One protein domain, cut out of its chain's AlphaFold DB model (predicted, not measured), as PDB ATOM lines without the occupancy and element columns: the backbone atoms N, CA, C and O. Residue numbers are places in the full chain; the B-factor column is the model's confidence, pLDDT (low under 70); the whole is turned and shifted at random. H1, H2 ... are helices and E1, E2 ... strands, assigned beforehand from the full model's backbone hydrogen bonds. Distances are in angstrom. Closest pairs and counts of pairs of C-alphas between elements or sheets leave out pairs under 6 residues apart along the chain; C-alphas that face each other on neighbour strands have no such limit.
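This is residues 46 to 63, 77 to 108 and 119 to 175 of the 296 residues of an uncharacterized protein of Sclerotinia sclerotiorum (strain ATCC 18683 / 1980 / Ss-1) (UniProt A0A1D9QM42). Six antiparallel strands make a small closed barrel, and two short helices, H1 and H2, pack on its outside near the beginning of E5. Round the ring run E1, E2, E3, E4, E6, E5 and back to E1. The printed part has 107 residues, with E1, H1, E2, E3, E4, H2, E5 and E6 along the chain, of mixed class. It is compact, with a radius of gyration of the C-alphas of 13.6 A, and rounded, spanning 37 by 33 by 26 A.

E1, residues 46 to 53, begins at C-alpha 46 (-37.753, -37.198, -5.590) and measures 22.0 A. E2, residues 79 to 88, measures 24.2 A and bends by 70 degrees at residue 85. E3 is residues 97 to 101, and E4 residues 123 to 128. E5, residues 153 to 161, measures 21.8 A and bends by 67 degrees at residue 156. E6, residues 168 to 174, ends at C-alpha 174 (-21.302, -46.923, -8.864). H1 is residues 54 to 62, and H2 residues 135 to 141.

Within hydrogen-bond range are N 48 and O 84 of E1 and E2, 2.9 A; N 87 and O 99 of the hairpin E2 and E3, 2.9 A; N 100 and O 124 of E3 and E4, 2.8 A; N 125 and O 173 of E4 and E6, 2.8 A; N 157 and O 170 of the hairpin E5 and E6, 2.8 A. N 51 and O 158, 2.7 A apart, close the ring between E1 and E5. H1 is on the barrel at a height of 6.4 A over the sheet; its closest C-alphas to E5 are those of Asp 56 and Gly 155, 5.1 A. H2 is over E5 at a height of 9.4 A and runs along it, at 8 degrees on the local plane; the closest C-alphas are those of Tyr 139 and Cys 153, 6.5 A. H1 and H2 are apart. Every O i to N i+4 pair is within range in H2, and 3 of 5 in H1.

The farthest C-alphas, of Asp 107 and His 141, are 39.1 A apart. Residues 64 to 76 and 109 to 118 are not printed, with C-alpha gaps of 19.0 A and 17.9 A. The link from H2 to E5 is long. The pLDDT is under 70 at residues 55 to 63, 77, 104 to 108 and 119.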
ATOM      1  N   LYS A  46     -38.123 -38.564  -5.938       86.94
ATOM      2  CA  LYS A  46     -37.753 -37.198  -5.590       86.94
ATOM      3  C   LYS A  46     -36.895 -36.610  -6.695       86.94
ATOM      4  O   LYS A  46     -36.197 -37.335  -7.404       86.94
ATOM      5  N   VAL A  47     -36.922 -35.292  -6.822       86.94
ATOM      6  CA  VAL A  47     -35.923 -34.562  -7.599       86.94
ATOM      7  C   VAL A  47     -34.881 -34.050  -6.616       86.94
ATOM      8  O   VAL A  47     -35.210 -33.308  -5.693       86.94
ATOM      9  N   LEU A  48     -33.632 -34.479  -6.793       86.81
ATOM     10  CA  LEU A  48     -32.510 -34.020  -5.978       86.81
ATOM     11  C   LEU A  48     -31.653 -33.051  -6.774       86.81
ATOM     12  O   LEU A  48     -31.323 -33.306  -7.936       86.81
ATOM     13  N   GLN A  49     -31.240 -31.969  -6.122       89.12
ATOM     14  CA  GLN A  49     -30.155 -31.131  -6.608       89.12
ATOM     15  C   GLN A  49     -28.852 -31.635  -5.985       89.12
ATOM     16  O   GLN A  49     -28.615 -31.408  -4.803       89.12
ATOM     17  N   VAL A  50     -28.026 -32.325  -6.772       87.31
ATOM     18  CA  VAL A  50     -26.777 -32.952  -6.316       87.31
ATOM     19  C   VAL A  50     -25.590 -32.111  -6.766       87.31
ATOM     20  O   VAL A  50     -25.513 -31.699  -7.923       87.31
ATOM     21  N   GLN A  51     -24.662 -31.850  -5.856       88.94
ATOM     22  CA  GLN A  51     -23.426 -31.119  -6.093       88.94
ATOM     23  C   GLN A  51     -22.237 -32.066  -5.966       88.94
ATOM     24  O   GLN A  51     -22.123 -32.779  -4.974       88.94
ATOM     25  N   PHE A  52     -21.355 -32.030  -6.962       84.44
ATOM     26  CA  PHE A  52     -20.088 -32.757  -7.004       84.44
ATOM     27  C   PHE A  52     -18.923 -31.777  -6.907       84.44
ATOM     28  O   PHE A  52     -18.955 -30.705  -7.527       84.44
ATOM     29  N   LEU A  53     -17.854 -32.182  -6.224       81.62
ATOM     30  CA  LEU A  53     -16.556 -31.529  -6.343       81.62
ATOM     31  C   LEU A  53     -15.898 -31.975  -7.659       81.62
ATOM     32  O   LEU A  53     -15.700 -33.163  -7.911       81.62
ATOM     33  N   ALA A  54     -15.543 -31.035  -8.544       70.75
ATOM     34  CA  ALA A  54     -14.953 -31.402  -9.838       70.75
ATOM     35  C   ALA A  54     -13.558 -32.046  -9.723       70.75
ATOM     36  O   ALA A  54     -13.083 -32.625 -10.704       70.75
ATOM     37  N   ALA A  55     -12.882 -31.902  -8.580       68.00
ATOM     38  CA  ALA A  55     -11.579 -32.510  -8.323       68.00
ATOM     39  C   ALA A  55     -11.702 -34.036  -8.165       68.00
ATOM     40  O   ALA A  55     -11.040 -34.770  -8.900       68.00
ATOM     41  N   ASP A  56     -12.622 -34.485  -7.315       67.12
ATOM     42  CA  ASP A  56     -12.879 -35.899  -6.998       67.12
ATOM     43  C   ASP A  56     -13.288 -36.702  -8.233       67.12
ATOM     44  O   ASP A  56     -12.936 -37.864  -8.421       67.12
ATOM     45  N   TYR A  57     -13.994 -36.041  -9.144       61.19
ATOM     46  CA  TYR A  57     -14.438 -36.664 -10.375       61.19
ATOM     47  C   TYR A  57     -13.297 -36.846 -11.405       61.19
ATOM     48  O   TYR A  57     -13.287 -37.797 -12.192       61.19
ATOM     49  N   LYS A  58     -12.298 -35.950 -11.426       56.75
ATOM     50  CA  LYS A  58     -11.180 -36.026 -12.386       56.75
ATOM     51  C   LYS A  58     -10.153 -37.097 -12.024       56.75
ATOM     52  O   LYS A  58      -9.589 -37.698 -12.939       56.75
ATOM     53  N   SER A  59      -9.916 -37.344 -10.739       55.62
ATOM     54  CA  SER A  59      -8.971 -38.369 -10.269       55.62
ATOM     55  C   SER A  59      -9.417 -39.783 -10.669       55.62
ATOM     56  O   SER A  59      -8.599 -40.577 -11.131       55.62
ATOM     57  N   GLN A  60     -10.724 -40.063 -10.627       52.84
ATOM     58  CA  GLN A  60     -11.326 -41.325 -11.079       52.84
ATOM     59  C   GLN A  60     -11.100 -41.618 -12.576       52.84
ATOM     60  O   GLN A  60     -10.898 -42.768 -12.966       52.84
ATOM     61  N   LEU A  61     -11.124 -40.587 -13.429       51.69
ATOM     62  CA  LEU A  61     -10.895 -40.722 -14.876       51.69
ATOM     63  C   LEU A  61      -9.423 -40.961 -15.231       51.69
ATOM     64  O   LEU A  61      -9.132 -41.570 -16.259       51.69
ATOM     65  N   LEU A  62      -8.503 -40.475 -14.397       48.12
ATOM     66  CA  LEU A  62      -7.060 -40.560 -14.633       48.12
ATOM     67  C   LEU A  62      -6.445 -41.886 -14.168       48.12
ATOM     68  O   LEU A  62      -5.361 -42.224 -14.629       48.12
ATOM     69  N   GLY A  63      -7.148 -42.687 -13.359       45.81
ATOM     70  CA  GLY A  63      -6.678 -43.981 -12.832       45.81
ATOM     71  C   GLY A  63      -6.424 -45.098 -13.862       45.81
ATOM     72  O   GLY A  63      -6.305 -46.257 -13.483       45.81
ATOM     73  N   SER A  77     -11.527 -25.734  -6.382       61.91
ATOM     74  CA  SER A  77     -12.294 -26.780  -7.064       61.91
ATOM     75  C   SER A  77     -13.685 -26.265  -7.469       61.91
ATOM     76  O   SER A  77     -14.497 -25.828  -6.657       61.91
ATOM     77  N   LYS A  78     -13.959 -26.263  -8.781       79.69
ATOM     78  CA  LYS A  78     -15.283 -25.914  -9.309       79.69
ATOM     79  C   LYS A  78     -16.287 -26.953  -8.812       79.69
ATOM     80  O   LYS A  78     -16.038 -28.147  -8.950       79.69
ATOM     81  N   THR A  79     -17.422 -26.515  -8.290       81.00
ATOM     82  CA  THR A  79     -18.543 -27.413  -8.011       81.00
ATOM     83  C   THR A  79     -19.393 -27.566  -9.266       81.00
ATOM     84  O   THR A  79     -19.571 -26.621 -10.040       81.00
ATOM     85  N   VAL A  80     -19.900 -28.772  -9.503       83.94
ATOM     86  CA  VAL A  80     -20.867 -29.034 -10.573       83.94
ATOM     87  C   VAL A  80     -22.174 -29.438  -9.924       83.94
ATOM     88  O   VAL A  80     -22.203 -30.359  -9.116       83.94
ATOM     89  N   THR A  81     -23.250 -28.737 -10.265       85.81
ATOM     90  CA  THR A  81     -24.584 -29.028  -9.742       85.81
ATOM     91  C   THR A  81     -25.459 -29.624 -10.829       85.81
ATOM     92  O   THR A  81     -25.544 -29.077 -11.927       85.81
ATOM     93  N   ILE A  82     -26.130 -30.724 -10.511       87.94
ATOM     94  CA  ILE A  82     -27.032 -31.444 -11.407       87.94
ATOM     95  C   ILE A  82     -28.393 -31.632 -10.739       87.94
ATOM     96  O   ILE A  82     -28.490 -31.685  -9.513       87.94
ATOM     97  N   LYS A  83     -29.447 -31.763 -11.546       90.31
ATOM     98  CA  LYS A  83     -30.747 -32.260 -11.087       90.31
ATOM     99  C   LYS A  83     -30.906 -33.713 -11.521       90.31
ATOM    100  O   LYS A  83     -30.678 -34.025 -12.688       90.31
ATOM    101  N   VAL A  84     -31.295 -34.582 -10.596       91.50
ATOM    102  CA  VAL A  84     -31.499 -36.017 -10.844       91.50
ATOM    103  C   VAL A  84     -32.844 -36.461 -10.301       91.50
ATOM    104  O   VAL A  84     -33.330 -35.914  -9.313       91.50
ATOM    105  N   THR A  85     -33.426 -37.482 -10.919       92.88
ATOM    106  CA  THR A  85     -34.499 -38.239 -10.276       92.88
ATOM    107  C   THR A  85     -33.872 -39.231  -9.307       92.88
ATOM    108  O   THR A  85     -32.850 -39.851  -9.606       92.88
ATOM    109  N   ALA A  86     -34.448 -39.360  -8.121       93.12
ATOM    110  CA  ALA A  86     -33.920 -40.183  -7.052       93.12
ATOM    111  C   ALA A  86     -35.001 -41.109  -6.508       93.12
ATOM    112  O   ALA A  86     -36.122 -40.685  -6.238       93.12
ATOM    113  N   GLN A  87     -34.638 -42.374  -6.330       92.69
ATOM    114  CA  GLN A  87     -35.485 -43.403  -5.746       92.69
ATOM    115  C   GLN A  87     -34.820 -43.908  -4.469       92.69
ATOM    116  O   GLN A  87     -33.736 -44.489  -4.531       92.69
ATOM    117  N   GLN A  88     -35.445 -43.679  -3.315       90.75
ATOM    118  CA  GLN A  88     -34.902 -44.163  -2.048       90.75
ATOM    119  C   GLN A  88     -35.046 -45.682  -1.956       90.75
ATOM    120  O   GLN A  88     -36.142 -46.211  -2.129       90.75
ATOM    121  N   ILE A  89     -33.953 -46.383  -1.650       86.50
ATOM    122  CA  ILE A  89     -33.946 -47.853  -1.566       86.50
ATOM    123  C   ILE A  89     -33.934 -48.391  -0.135       86.50
ATOM    124  O   ILE A  89     -34.188 -49.573   0.077       86.50
ATOM    125  N   ASN A  90     -33.692 -47.544   0.867       83.25
ATOM    126  CA  ASN A  90     -33.577 -47.962   2.263       83.25
ATOM    127  C   ASN A  90     -34.517 -47.186   3.206       83.25
ATOM    128  O   ASN A  90     -34.102 -46.440   4.087       83.25
ATOM    129  N   LEU A  91     -35.822 -47.413   3.068       76.12
ATOM    130  CA  LEU A  91     -36.858 -46.673   3.810       76.12
ATOM    131  C   LEU A  91     -36.782 -46.789   5.346       76.12
ATOM    132  O   LEU A  91     -37.393 -45.990   6.047       76.12
ATOM    133  N   ARG A  92     -36.079 -47.800   5.880       75.31
ATOM    134  CA  ARG A  92     -35.975 -48.075   7.327       75.31
ATOM    135  C   ARG A  92     -34.568 -47.876   7.901       75.31
ATOM    136  O   ARG A  92     -34.365 -48.146   9.080       75.31
ATOM    137  N   GLY A  93     -33.599 -47.482   7.073       73.94
ATOM    138  CA  GLY A  93     -32.222 -47.244   7.506       73.94
ATOM    139  C   GLY A  93     -32.057 -45.881   8.178       73.94
ATOM    140  O   GLY A  93     -32.841 -44.968   7.928       73.94
ATOM    141  N   ASN A  94     -31.023 -45.739   9.012       78.00
ATOM    142  CA  ASN A  94     -30.674 -44.445   9.616       78.00
ATOM    143  C   ASN A  94     -30.028 -43.486   8.606       78.00
ATOM    144  O   ASN A  94     -30.201 -42.280   8.727       78.00
ATOM    145  N   ASN A  95     -29.304 -44.029   7.627       85.50
ATOM    146  CA  ASN A  95     -28.683 -43.271   6.540       85.50
ATOM    147  C   ASN A  95     -29.627 -43.285   5.340       85.50
ATOM    148  O   ASN A  95     -30.294 -44.292   5.119       85.50
ATOM    149  N   ARG A  96     -29.679 -42.231   4.528       89.69
ATOM    150  CA  ARG A  96     -30.438 -42.236   3.270       89.69
ATOM    151  C   ARG A  96     -29.601 -42.792   2.120       89.69
ATOM    152  O   ARG A  96     -28.458 -42.386   1.921       89.69
ATOM    153  N   ILE A  97     -30.183 -43.704   1.345       91.31
ATOM    154  CA  ILE A  97     -29.584 -44.252   0.127       91.31
ATOM    155  C   ILE A  97     -30.574 -44.121  -1.024       91.31
ATOM    156  O   ILE A  97     -31.701 -44.624  -0.958       91.31
ATOM    157  N   PHE A  98     -30.124 -43.484  -2.098       93.00
ATOM    158  CA  PHE A  98     -30.906 -43.255  -3.303       93.00
ATOM    159  C   PHE A  98     -30.233 -43.870  -4.524       93.00
ATOM    160  O   PHE A  98     -29.020 -43.770  -4.686       93.00
ATOM    161  N   ILE A  99     -31.037 -44.426  -5.429       93.69
ATOM    162  CA  ILE A  99     -30.640 -44.600  -6.826       93.69
ATOM    163  C   ILE A  99     -30.944 -43.290  -7.549       93.69
ATOM    164  O   ILE A  99     -32.109 -42.911  -7.676       93.69
ATOM    165  N   CYS A 100     -29.906 -42.618  -8.032       94.31
ATOM    166  CA  CYS A 100     -29.988 -41.358  -8.756       94.31
ATOM    167  C   CYS A 100     -29.847 -41.597 -10.260       94.31
ATOM    168  O   CYS A 100     -28.914 -42.267 -10.704       94.31
ATOM    169  N   ARG A 101     -30.760 -41.034 -11.051       93.50
ATOM    170  CA  ARG A 101     -30.779 -41.140 -12.512       93.50
ATOM    171  C   ARG A 101     -30.804 -39.750 -13.124       93.50
ATOM    172  O   ARG A 101     -31.579 -38.883 -12.713       93.50
ATOM    173  N   TYR A 102     -29.970 -39.546 -14.135       87.50
ATOM    174  CA  TYR A 102     -30.070 -38.343 -14.949       87.50
ATOM    175  C   TYR A 102     -31.396 -38.358 -15.721       87.50
ATOM    176  O   TYR A 102     -31.760 -39.405 -16.268       87.50
ATOM    177  N   PRO A 103     -32.116 -37.224 -15.797       77.62
ATOM    178  CA  PRO A 103     -33.250 -37.115 -16.700       77.62
ATOM    179  C   PRO A 103     -32.763 -37.391 -18.126       77.62
ATOM    180  O   PRO A 103     -31.727 -36.881 -18.557       77.62
ATOM    181  N   SER A 104     -33.472 -38.265 -18.835       67.56
ATOM    182  CA  SER A 104     -33.117 -38.632 -20.203       67.56
ATOM    183  C   SER A 104     -33.116 -37.377 -21.076       67.56
ATOM    184  O   SER A 104     -34.081 -36.620 -21.074       67.56
ATOM    185  N   ILE A 105     -32.058 -37.182 -21.868       61.19
ATOM    186  CA  ILE A 105     -31.906 -36.047 -22.802       61.19
ATOM    187  C   ILE A 105     -33.097 -35.942 -23.776       61.19
ATOM    188  O   ILE A 105     -33.359 -34.880 -24.321       61.19
ATOM    189  N   LYS A 106     -33.895 -37.005 -23.950       55.66
ATOM    190  CA  LYS A 106     -35.130 -36.955 -24.750       55.66
ATOM    191  C   LYS A 106     -36.200 -35.990 -24.208       55.66
ATOM    192  O   LYS A 106     -37.081 -35.627 -24.979       55.66
ATOM    193  N   ASP A 107     -36.092 -35.544 -22.955       51.66
ATOM    194  CA  ASP A 107     -36.992 -34.554 -22.341       51.66
ATOM    195  C   ASP A 107     -36.417 -33.121 -22.337       51.66
ATOM    196  O   ASP A 107     -37.070 -32.191 -21.863       51.66
ATOM    197  N   GLN A 108     -35.207 -32.908 -22.870       50.59
ATOM    198  CA  GLN A 108     -34.590 -31.585 -22.997       50.59
ATOM    199  C   GLN A 108     -34.181 -31.350 -24.452       50.59
ATOM    200  O   GLN A 108     -33.317 -32.022 -25.001       50.59
ATOM    201  N   LYS A 119     -19.270 -36.547 -18.871       68.88
ATOM    202  CA  LYS A 119     -18.383 -37.475 -18.169       68.88
ATOM    203  C   LYS A 119     -19.103 -38.188 -17.008       68.88
ATOM    204  O   LYS A 119     -18.771 -39.314 -16.656       68.88
ATOM    205  N   PHE A 120     -20.136 -37.581 -16.436       70.00
ATOM    206  CA  PHE A 120     -20.838 -38.133 -15.285       70.00
ATOM    207  C   PHE A 120     -21.554 -39.475 -15.542       70.00
ATOM    208  O   PHE A 120     -22.109 -39.695 -16.623       70.00
ATOM    209  N   PRO A 121     -21.598 -40.369 -14.535       79.75
ATOM    210  CA  PRO A 121     -22.322 -41.630 -14.639       79.75
ATOM    211  C   PRO A 121     -23.827 -41.377 -14.793       79.75
ATOM    212  O   PRO A 121     -24.432 -40.724 -13.953       79.75
ATOM    213  N   LYS A 122     -24.461 -41.942 -15.829       87.88
ATOM    214  CA  LYS A 122     -25.913 -41.780 -16.086       87.88
ATOM    215  C   LYS A 122     -26.798 -42.239 -14.921       87.88
ATOM    216  O   LYS A 122     -27.917 -41.747 -14.767       87.88
ATOM    217  N   ILE A 123     -26.308 -43.196 -14.136       91.75
ATOM    218  CA  ILE A 123     -26.951 -43.709 -12.930       91.75
ATOM    219  C   ILE A 123     -25.871 -43.887 -11.864       91.75
ATOM    220  O   ILE A 123     -24.795 -44.412 -12.155       91.75
ATOM    221  N   PHE A 124     -26.158 -43.465 -10.639       93.56
ATOM    222  CA  PHE A 124     -25.272 -43.637  -9.489       93.56
ATOM    223  C   PHE A 124     -26.085 -43.836  -8.209       93.56
ATOM    224  O   PHE A 124     -27.294 -43.609  -8.183       93.56
ATOM    225  N   ILE A 125     -25.422 -44.275  -7.146       94.00
ATOM    226  CA  ILE A 125     -25.989 -44.355  -5.802       94.00
ATOM    227  C   ILE A 125     -25.544 -43.131  -5.009       94.00
ATOM    228  O   ILE A 125     -24.347 -42.882  -4.915       94.00
ATOM    229  N   ALA A 126     -26.478 -42.394  -4.416       94.25
ATOM    230  CA  ALA A 126     -26.167 -41.396  -3.396       94.25
ATOM    231  C   ALA A 126     -26.367 -42.024  -2.016       94.25
ATOM    232  O   ALA A 126     -27.466 -42.493  -1.716       94.25
ATOM    233  N   LYS A 127     -25.319 -42.052  -1.192       93.19
ATOM    234  CA  LYS A 127     -25.352 -42.609   0.165       93.19
ATOM    235  C   LYS A 127     -24.927 -41.557   1.182       93.19
ATOM    236  O   LYS A 127     -23.838 -41.013   1.077       93.19
ATOM    237  N   GLU A 128     -25.762 -41.313   2.182       93.00
ATOM    238  CA  GLU A 128     -25.465 -40.429   3.314       93.00
ATOM    239  C   GLU A 128     -24.412 -41.025   4.249       93.00
ATOM    240  O   GLU A 128     -24.484 -42.207   4.584       93.00
ATOM    241  N   PHE A 129     -23.459 -40.198   4.697       88.44
ATOM    242  CA  PHE A 129     -22.428 -40.619   5.655       88.44
ATOM    243  C   PHE A 129     -23.011 -41.011   7.021       88.44
ATOM    244  O   PHE A 129     -22.447 -41.842   7.737       88.44
ATOM    245  N   GLY A 130     -24.114 -40.374   7.422       83.19
ATOM    246  CA  GLY A 130     -24.603 -40.426   8.796       83.19
ATOM    247  C   GLY A 130     -23.503 -40.005   9.778       83.19
ATOM    248  O   GLY A 130     -22.885 -38.952   9.628       83.19
ATOM    249  N   ASP A 131     -23.220 -40.864  10.759       77.75
ATOM    250  CA  ASP A 131     -22.143 -40.656  11.738       77.75
ATOM    251  C   ASP A 131     -20.743 -41.063  11.225       77.75
ATOM    252  O   ASP A 131     -19.757 -40.878  11.941       77.75
ATOM    253  N   ASN A 132     -20.635 -41.671  10.039       75.88
ATOM    254  CA  ASN A 132     -19.401 -42.283   9.542       75.88
ATOM    255  C   ASN A 132     -18.719 -41.427   8.465       75.88
ATOM    256  O   ASN A 132     -18.829 -41.698   7.272       75.88
ATOM    257  N   LYS A 133     -17.999 -40.388   8.896       75.62
ATOM    258  CA  LYS A 133     -17.284 -39.481   7.979       75.62
ATOM    259  C   LYS A 133     -16.046 -40.108   7.330       75.62
ATOM    260  O   LYS A 133     -15.626 -39.645   6.278       75.62
ATOM    261  N   ASP A 134     -15.524 -41.184   7.910       84.06
ATOM    262  CA  ASP A 134     -14.284 -41.831   7.468       84.06
ATOM    263  C   ASP A 134     -14.517 -42.799   6.282       84.06
ATOM    264  O   ASP A 134     -13.581 -43.419   5.777       84.06
ATOM    265  N   GLU A 135     -15.767 -42.965   5.819       85.94
ATOM    266  CA  GLU A 135     -16.084 -43.879   4.712       85.94
ATOM    267  C   GLU A 135     -15.448 -43.431   3.387       85.94
ATOM    268  O   GLU A 135     -15.039 -44.280   2.594       85.94
ATOM    269  N   LEU A 136     -15.322 -42.121   3.148       88.19
ATOM    270  CA  LEU A 136     -14.690 -41.598   1.934       88.19
ATOM    271  C   LEU A 136     -13.193 -41.928   1.893       88.19
ATOM    272  O   LEU A 136     -12.733 -42.521   0.917       88.19
ATOM    273  N   ASP A 137     -12.469 -41.638   2.977       87.31
ATOM    274  CA  ASP A 137     -11.035 -41.928   3.123       87.31
ATOM    275  C   ASP A 137     -10.740 -43.415   2.882       87.31
ATOM    276  O   ASP A 137      -9.733 -43.800   2.280       87.31
ATOM    277  N   LEU A 138     -11.656 -44.280   3.318       86.06
ATOM    278  CA  LEU A 138     -11.556 -45.711   3.089       86.06
ATOM    279  C   LEU A 138     -11.702 -46.081   1.607       86.06
ATOM    280  O   LEU A 138     -10.942 -46.919   1.115       86.06
ATOM    281  N   TYR A 139     -12.646 -45.476   0.881       88.44
ATOM    282  CA  TYR A 139     -12.753 -45.672  -0.565       88.44
ATOM    283  C   TYR A 139     -11.496 -45.187  -1.292       88.44
ATOM    284  O   TYR A 139     -11.039 -45.870  -2.213       88.44
ATOM    285  N   GLU A 140     -10.912 -44.066  -0.870       87.81
ATOM    286  CA  GLU A 140      -9.646 -43.564  -1.413       87.81
ATOM    287  C   GLU A 140      -8.494 -44.543  -1.164       87.81
ATOM    288  O   GLU A 140      -7.760 -44.902  -2.087       87.81
ATOM    289  N   HIS A 141      -8.381 -45.070   0.056       85.50
ATOM    290  CA  HIS A 141      -7.389 -46.089   0.391       85.50
ATOM    291  C   HIS A 141      -7.580 -47.383  -0.427       85.50
ATOM    292  O   HIS A 141      -6.620 -48.069  -0.792       85.50
ATOM    293  N   LEU A 142      -8.829 -47.690  -0.784       86.69
ATOM    294  CA  LEU A 142      -9.231 -48.846  -1.578       86.69
ATOM    295  C   LEU A 142      -9.306 -48.597  -3.089       86.69
ATOM    296  O   LEU A 142      -9.824 -49.452  -3.811       86.69
ATOM    297  N   LEU A 143      -8.751 -47.491  -3.596       89.06
ATOM    298  CA  LEU A 143      -8.876 -47.088  -5.003       89.06
ATOM    299  C   LEU A 143      -8.535 -48.217  -5.992       89.06
ATOM    300  O   LEU A 143      -9.275 -48.452  -6.943       89.06
ATOM    301  N   SER A 144      -7.472 -48.986  -5.728       88.31
ATOM    302  CA  SER A 144      -7.047 -50.107  -6.592       88.31
ATOM    303  C   SER A 144      -8.033 -51.286  -6.670       88.31
ATOM    304  O   SER A 144      -7.882 -52.150  -7.531       88.31
ATOM    305  N   LEU A 145      -9.018 -51.358  -5.767       87.56
ATOM    306  CA  LEU A 145     -10.035 -52.414  -5.726       87.56
ATOM    307  C   LEU A 145     -11.376 -51.972  -6.343       87.56
ATOM    308  O   LEU A 145     -12.244 -52.816  -6.598       87.56
ATOM    309  N   GLN A 146     -11.554 -50.671  -6.586       89.19
ATOM    310  CA  GLN A 146     -12.792 -50.094  -7.102       89.19
ATOM    311  C   GLN A 146     -13.104 -50.546  -8.539       89.19
ATOM    312  O   GLN A 146     -12.232 -50.617  -9.403       89.19
ATOM    313  N   GLY A 147     -14.373 -50.862  -8.813       85.00
ATOM    314  CA  GLY A 147     -14.870 -51.364 -10.102       85.00
ATOM    315  C   GLY A 147     -14.532 -52.831 -10.405       85.00
ATOM    316  O   GLY A 147     -14.919 -53.348 -11.464       85.00
ATOM    317  N   VAL A 148     -13.814 -53.493  -9.490       85.12
ATOM    318  CA  VAL A 148     -13.433 -54.913  -9.569       85.12
ATOM    319  C   VAL A 148     -14.023 -55.691  -8.394       85.12
ATOM    320  O   VAL A 148     -14.719 -56.687  -8.608       85.12
ATOM    321  N   TYR A 149     -13.733 -55.229  -7.174       84.12
ATOM    322  CA  TYR A 149     -14.066 -55.902  -5.914       84.12
ATOM    323  C   TYR A 149     -14.999 -55.100  -5.001       84.12
ATOM    324  O   TYR A 149     -15.627 -55.663  -4.100       84.12
ATOM    325  N   ILE A 150     -15.066 -53.788  -5.211       87.00
ATOM    326  CA  ILE A 150     -15.986 -52.861  -4.549       87.00
ATOM    327  C   ILE A 150     -16.514 -51.861  -5.590       87.00
ATOM    328  O   ILE A 150     -15.847 -51.653  -6.610       87.00
ATOM    329  N   PRO A 151     -17.676 -51.221  -5.369       89.88
ATOM    330  CA  PRO A 151     -18.191 -50.186  -6.261       89.88
ATOM    331  C   PRO A 151     -17.182 -49.049  -6.437       89.88
ATOM    332  O   PRO A 151     -16.459 -48.705  -5.499       89.88
ATOM    333  N   LYS A 152     -17.144 -48.430  -7.620       91.12
ATOM    334  CA  LYS A 152     -16.421 -47.157  -7.766       91.12
ATOM    335  C   LYS A 152     -17.059 -46.074  -6.899       91.12
ATOM    336  O   LYS A 152     -18.280 -45.992  -6.822       91.12
ATOM    337  N   CYS A 153     -16.239 -45.239  -6.278       91.69
ATOM    338  CA  CYS A 153     -16.660 -44.074  -5.514       91.69
ATOM    339  C   CYS A 153     -16.344 -42.808  -6.300       91.69
ATOM    340  O   CYS A 153     -15.194 -42.413  -6.415       91.69
ATOM    341  N   PHE A 154     -17.365 -42.142  -6.821       89.62
ATOM    342  CA  PHE A 154     -17.208 -40.933  -7.626       89.62
ATOM    343  C   PHE A 154     -16.860 -39.682  -6.805       89.62
ATOM    344  O   PHE A 154     -16.723 -38.609  -7.391       89.62
ATOM    345  N   GLY A 155     -16.718 -39.828  -5.488       91.00
ATOM    346  CA  GLY A 155     -16.339 -38.767  -4.568       91.00
ATOM    347  C   GLY A 155     -17.463 -38.333  -3.641       91.00
ATOM    348  O   GLY A 155     -18.527 -38.963  -3.555       91.00
ATOM    349  N   GLU A 156     -17.192 -37.236  -2.946       92.50
ATOM    350  CA  GLU A 156     -18.144 -36.604  -2.053       92.50
ATOM    351  C   GLU A 156     -19.246 -35.893  -2.843       92.50
ATOM    352  O   GLU A 156     -19.012 -35.259  -3.879       92.50
ATOM    353  N   ILE A 157     -20.468 -35.979  -2.324       93.25
ATOM    354  CA  ILE A 157     -21.611 -35.244  -2.841       93.25
ATOM    355  C   ILE A 157     -22.383 -34.551  -1.732       93.25
ATOM    356  O   ILE A 157     -22.500 -35.029  -0.603       93.25
ATOM    357  N   TYR A 158     -22.998 -33.444  -2.123       93.56
ATOM    358  CA  TYR A 158     -23.973 -32.725  -1.321       93.56
ATOM    359  C   TYR A 158     -25.289 -32.736  -2.072       93.56
ATOM    360  O   TYR A 158     -25.305 -32.527  -3.284       93.56
ATOM    361  N   TRP A 159     -26.400 -32.960  -1.391       94.25
ATOM    362  CA  TRP A 159     -27.697 -32.857  -2.044       94.25
ATOM    363  C   TRP A 159     -28.743 -32.260  -1.134       94.25
ATOM    364  O   TRP A 159     -28.633 -32.282   0.087       94.25
ATOM    365  N   LYS A 160     -29.782 -31.733  -1.761       92.31
ATOM    366  CA  LYS A 160     -31.010 -31.328  -1.094       92.31
ATOM    367  C   LYS A 160     -32.199 -31.768  -1.929       92.31
ATOM    368  O   LYS A 160     -32.095 -31.858  -3.162       92.31
ATOM    369  N   ASP A 161     -33.302 -32.033  -1.249       87.44
ATOM    370  CA  ASP A 161     -34.593 -32.187  -1.906       87.44
ATOM    371  C   ASP A 161     -35.003 -30.816  -2.480       87.44
ATOM    372  O   ASP A 161     -34.622 -29.776  -1.940       87.44
ATOM    373  N   GLU A 162     -35.735 -30.788  -3.599       77.56
ATOM    374  CA  GLU A 162     -36.080 -29.531  -4.294       77.56
ATOM    375  C   GLU A 162     -36.828 -28.528  -3.395       77.56
ATOM    376  O   GLU A 162     -36.612 -27.320  -3.513       77.56
ATOM    377  N   ASP A 163     -37.612 -29.043  -2.445       77.94
ATOM    378  CA  ASP A 163     -38.435 -28.263  -1.517       77.94
ATOM    379  C   ASP A 163     -37.824 -28.119  -0.108       77.94
ATOM    380  O   ASP A 163     -38.403 -27.443   0.745       77.94
ATOM    381  N   GLU A 164     -36.672 -28.743   0.173       79.12
ATOM    382  CA  GLU A 164     -36.042 -28.708   1.500       79.12
ATOM    383  C   GLU A 164     -34.838 -27.751   1.543       79.12
ATOM    384  O   GLU A 164     -34.014 -27.679   0.629       79.12
ATOM    385  N   GLU A 165     -34.688 -27.036   2.662       85.44
ATOM    386  CA  GLU A 165     -33.481 -26.242   2.947       85.44
ATOM    387  C   GLU A 165     -32.334 -27.089   3.520       85.44
ATOM    388  O   GLU A 165     -31.196 -26.623   3.609       85.44
ATOM    389  N   ILE A 166     -32.616 -28.334   3.912       88.94
ATOM    390  CA  ILE A 166     -31.632 -29.230   4.516       88.94
ATOM    391  C   ILE A 166     -30.690 -29.746   3.427       88.94
ATOM    392  O   ILE A 166     -31.117 -30.359   2.450       88.94
ATOM    393  N   ILE A 167     -29.394 -29.508   3.627       91.31
ATOM    394  CA  ILE A 167     -28.329 -30.063   2.795       91.31
ATOM    395  C   ILE A 167     -27.807 -31.323   3.476       91.31
ATOM    396  O   ILE A 167     -27.314 -31.279   4.604       91.31
ATOM    397  N   TYR A 168     -27.907 -32.433   2.764       92.56
ATOM    398  CA  TYR A 168     -27.335 -33.716   3.131       92.56
ATOM    399  C   TYR A 168     -25.952 -33.862   2.492       92.56
ATOM    400  O   TYR A 168     -25.674 -33.289   1.435       92.56
ATOM    401  N   GLN A 169     -25.094 -34.639   3.144       93.31
ATOM    402  CA  GLN A 169     -23.713 -34.887   2.738       93.31
ATOM    403  C   GLN A 169     -23.465 -36.395   2.691       93.31
ATOM    404  O   GLN A 169     -23.943 -37.149   3.547       93.31
ATOM    405  N   GLY A 170     -22.714 -36.846   1.696       93.69
ATOM    406  CA  GLY A 170     -22.483 -38.265   1.489       93.69
ATOM    407  C   GLY A 170     -21.549 -38.561   0.329       93.69
ATOM    408  O   GLY A 170     -20.772 -37.712  -0.095       93.69
ATOM    409  N   ILE A 171     -21.655 -39.773  -0.203       93.12
ATOM    410  CA  ILE A 171     -20.819 -40.285  -1.290       93.12
ATOM    411  C   ILE A 171     -21.655 -40.699  -2.490       93.12
ATOM    412  O   ILE A 171     -22.754 -41.248  -2.354       93.12
ATOM    413  N   ALA A 172     -21.102 -40.461  -3.676       93.50
ATOM    414  CA  ALA A 172     -21.618 -41.012  -4.915       93.50
ATOM    415  C   ALA A 172     -20.896 -42.324  -5.232       93.50
ATOM    416  O   ALA A 172     -19.672 -42.359  -5.325       93.50
ATOM    417  N   LEU A 173     -21.648 -43.402  -5.436       93.38
ATOM    418  CA  LEU A 173     -21.119 -44.728  -5.746       93.38
ATOM    419  C   LEU A 173     -21.645 -45.249  -7.086       93.38
ATOM    420  O   LEU A 173     -22.699 -44.844  -7.577       93.38
ATOM    421  N   GLU A 174     -20.914 -46.190  -7.668       92.25
ATOM    422  CA  GLU A 174     -21.302 -46.923  -8.864       92.25
ATOM    423  C   GLU A 174     -22.633 -47.648  -8.658       92.25
ATOM    424  O   GLU A 174     -22.802 -48.436  -7.725       92.25
ATOM    425  N   PHE A 175     -23.578 -47.407  -9.567       91.19
ATOM    426  CA  PHE A 175     -24.772 -48.227  -9.646       91.19
ATOM    427  C   PHE A 175     -24.442 -49.545 -10.343       91.19
ATOM    428  O   PHE A 175     -24.067 -49.577 -11.514       91.19
TER     429      PHE A 175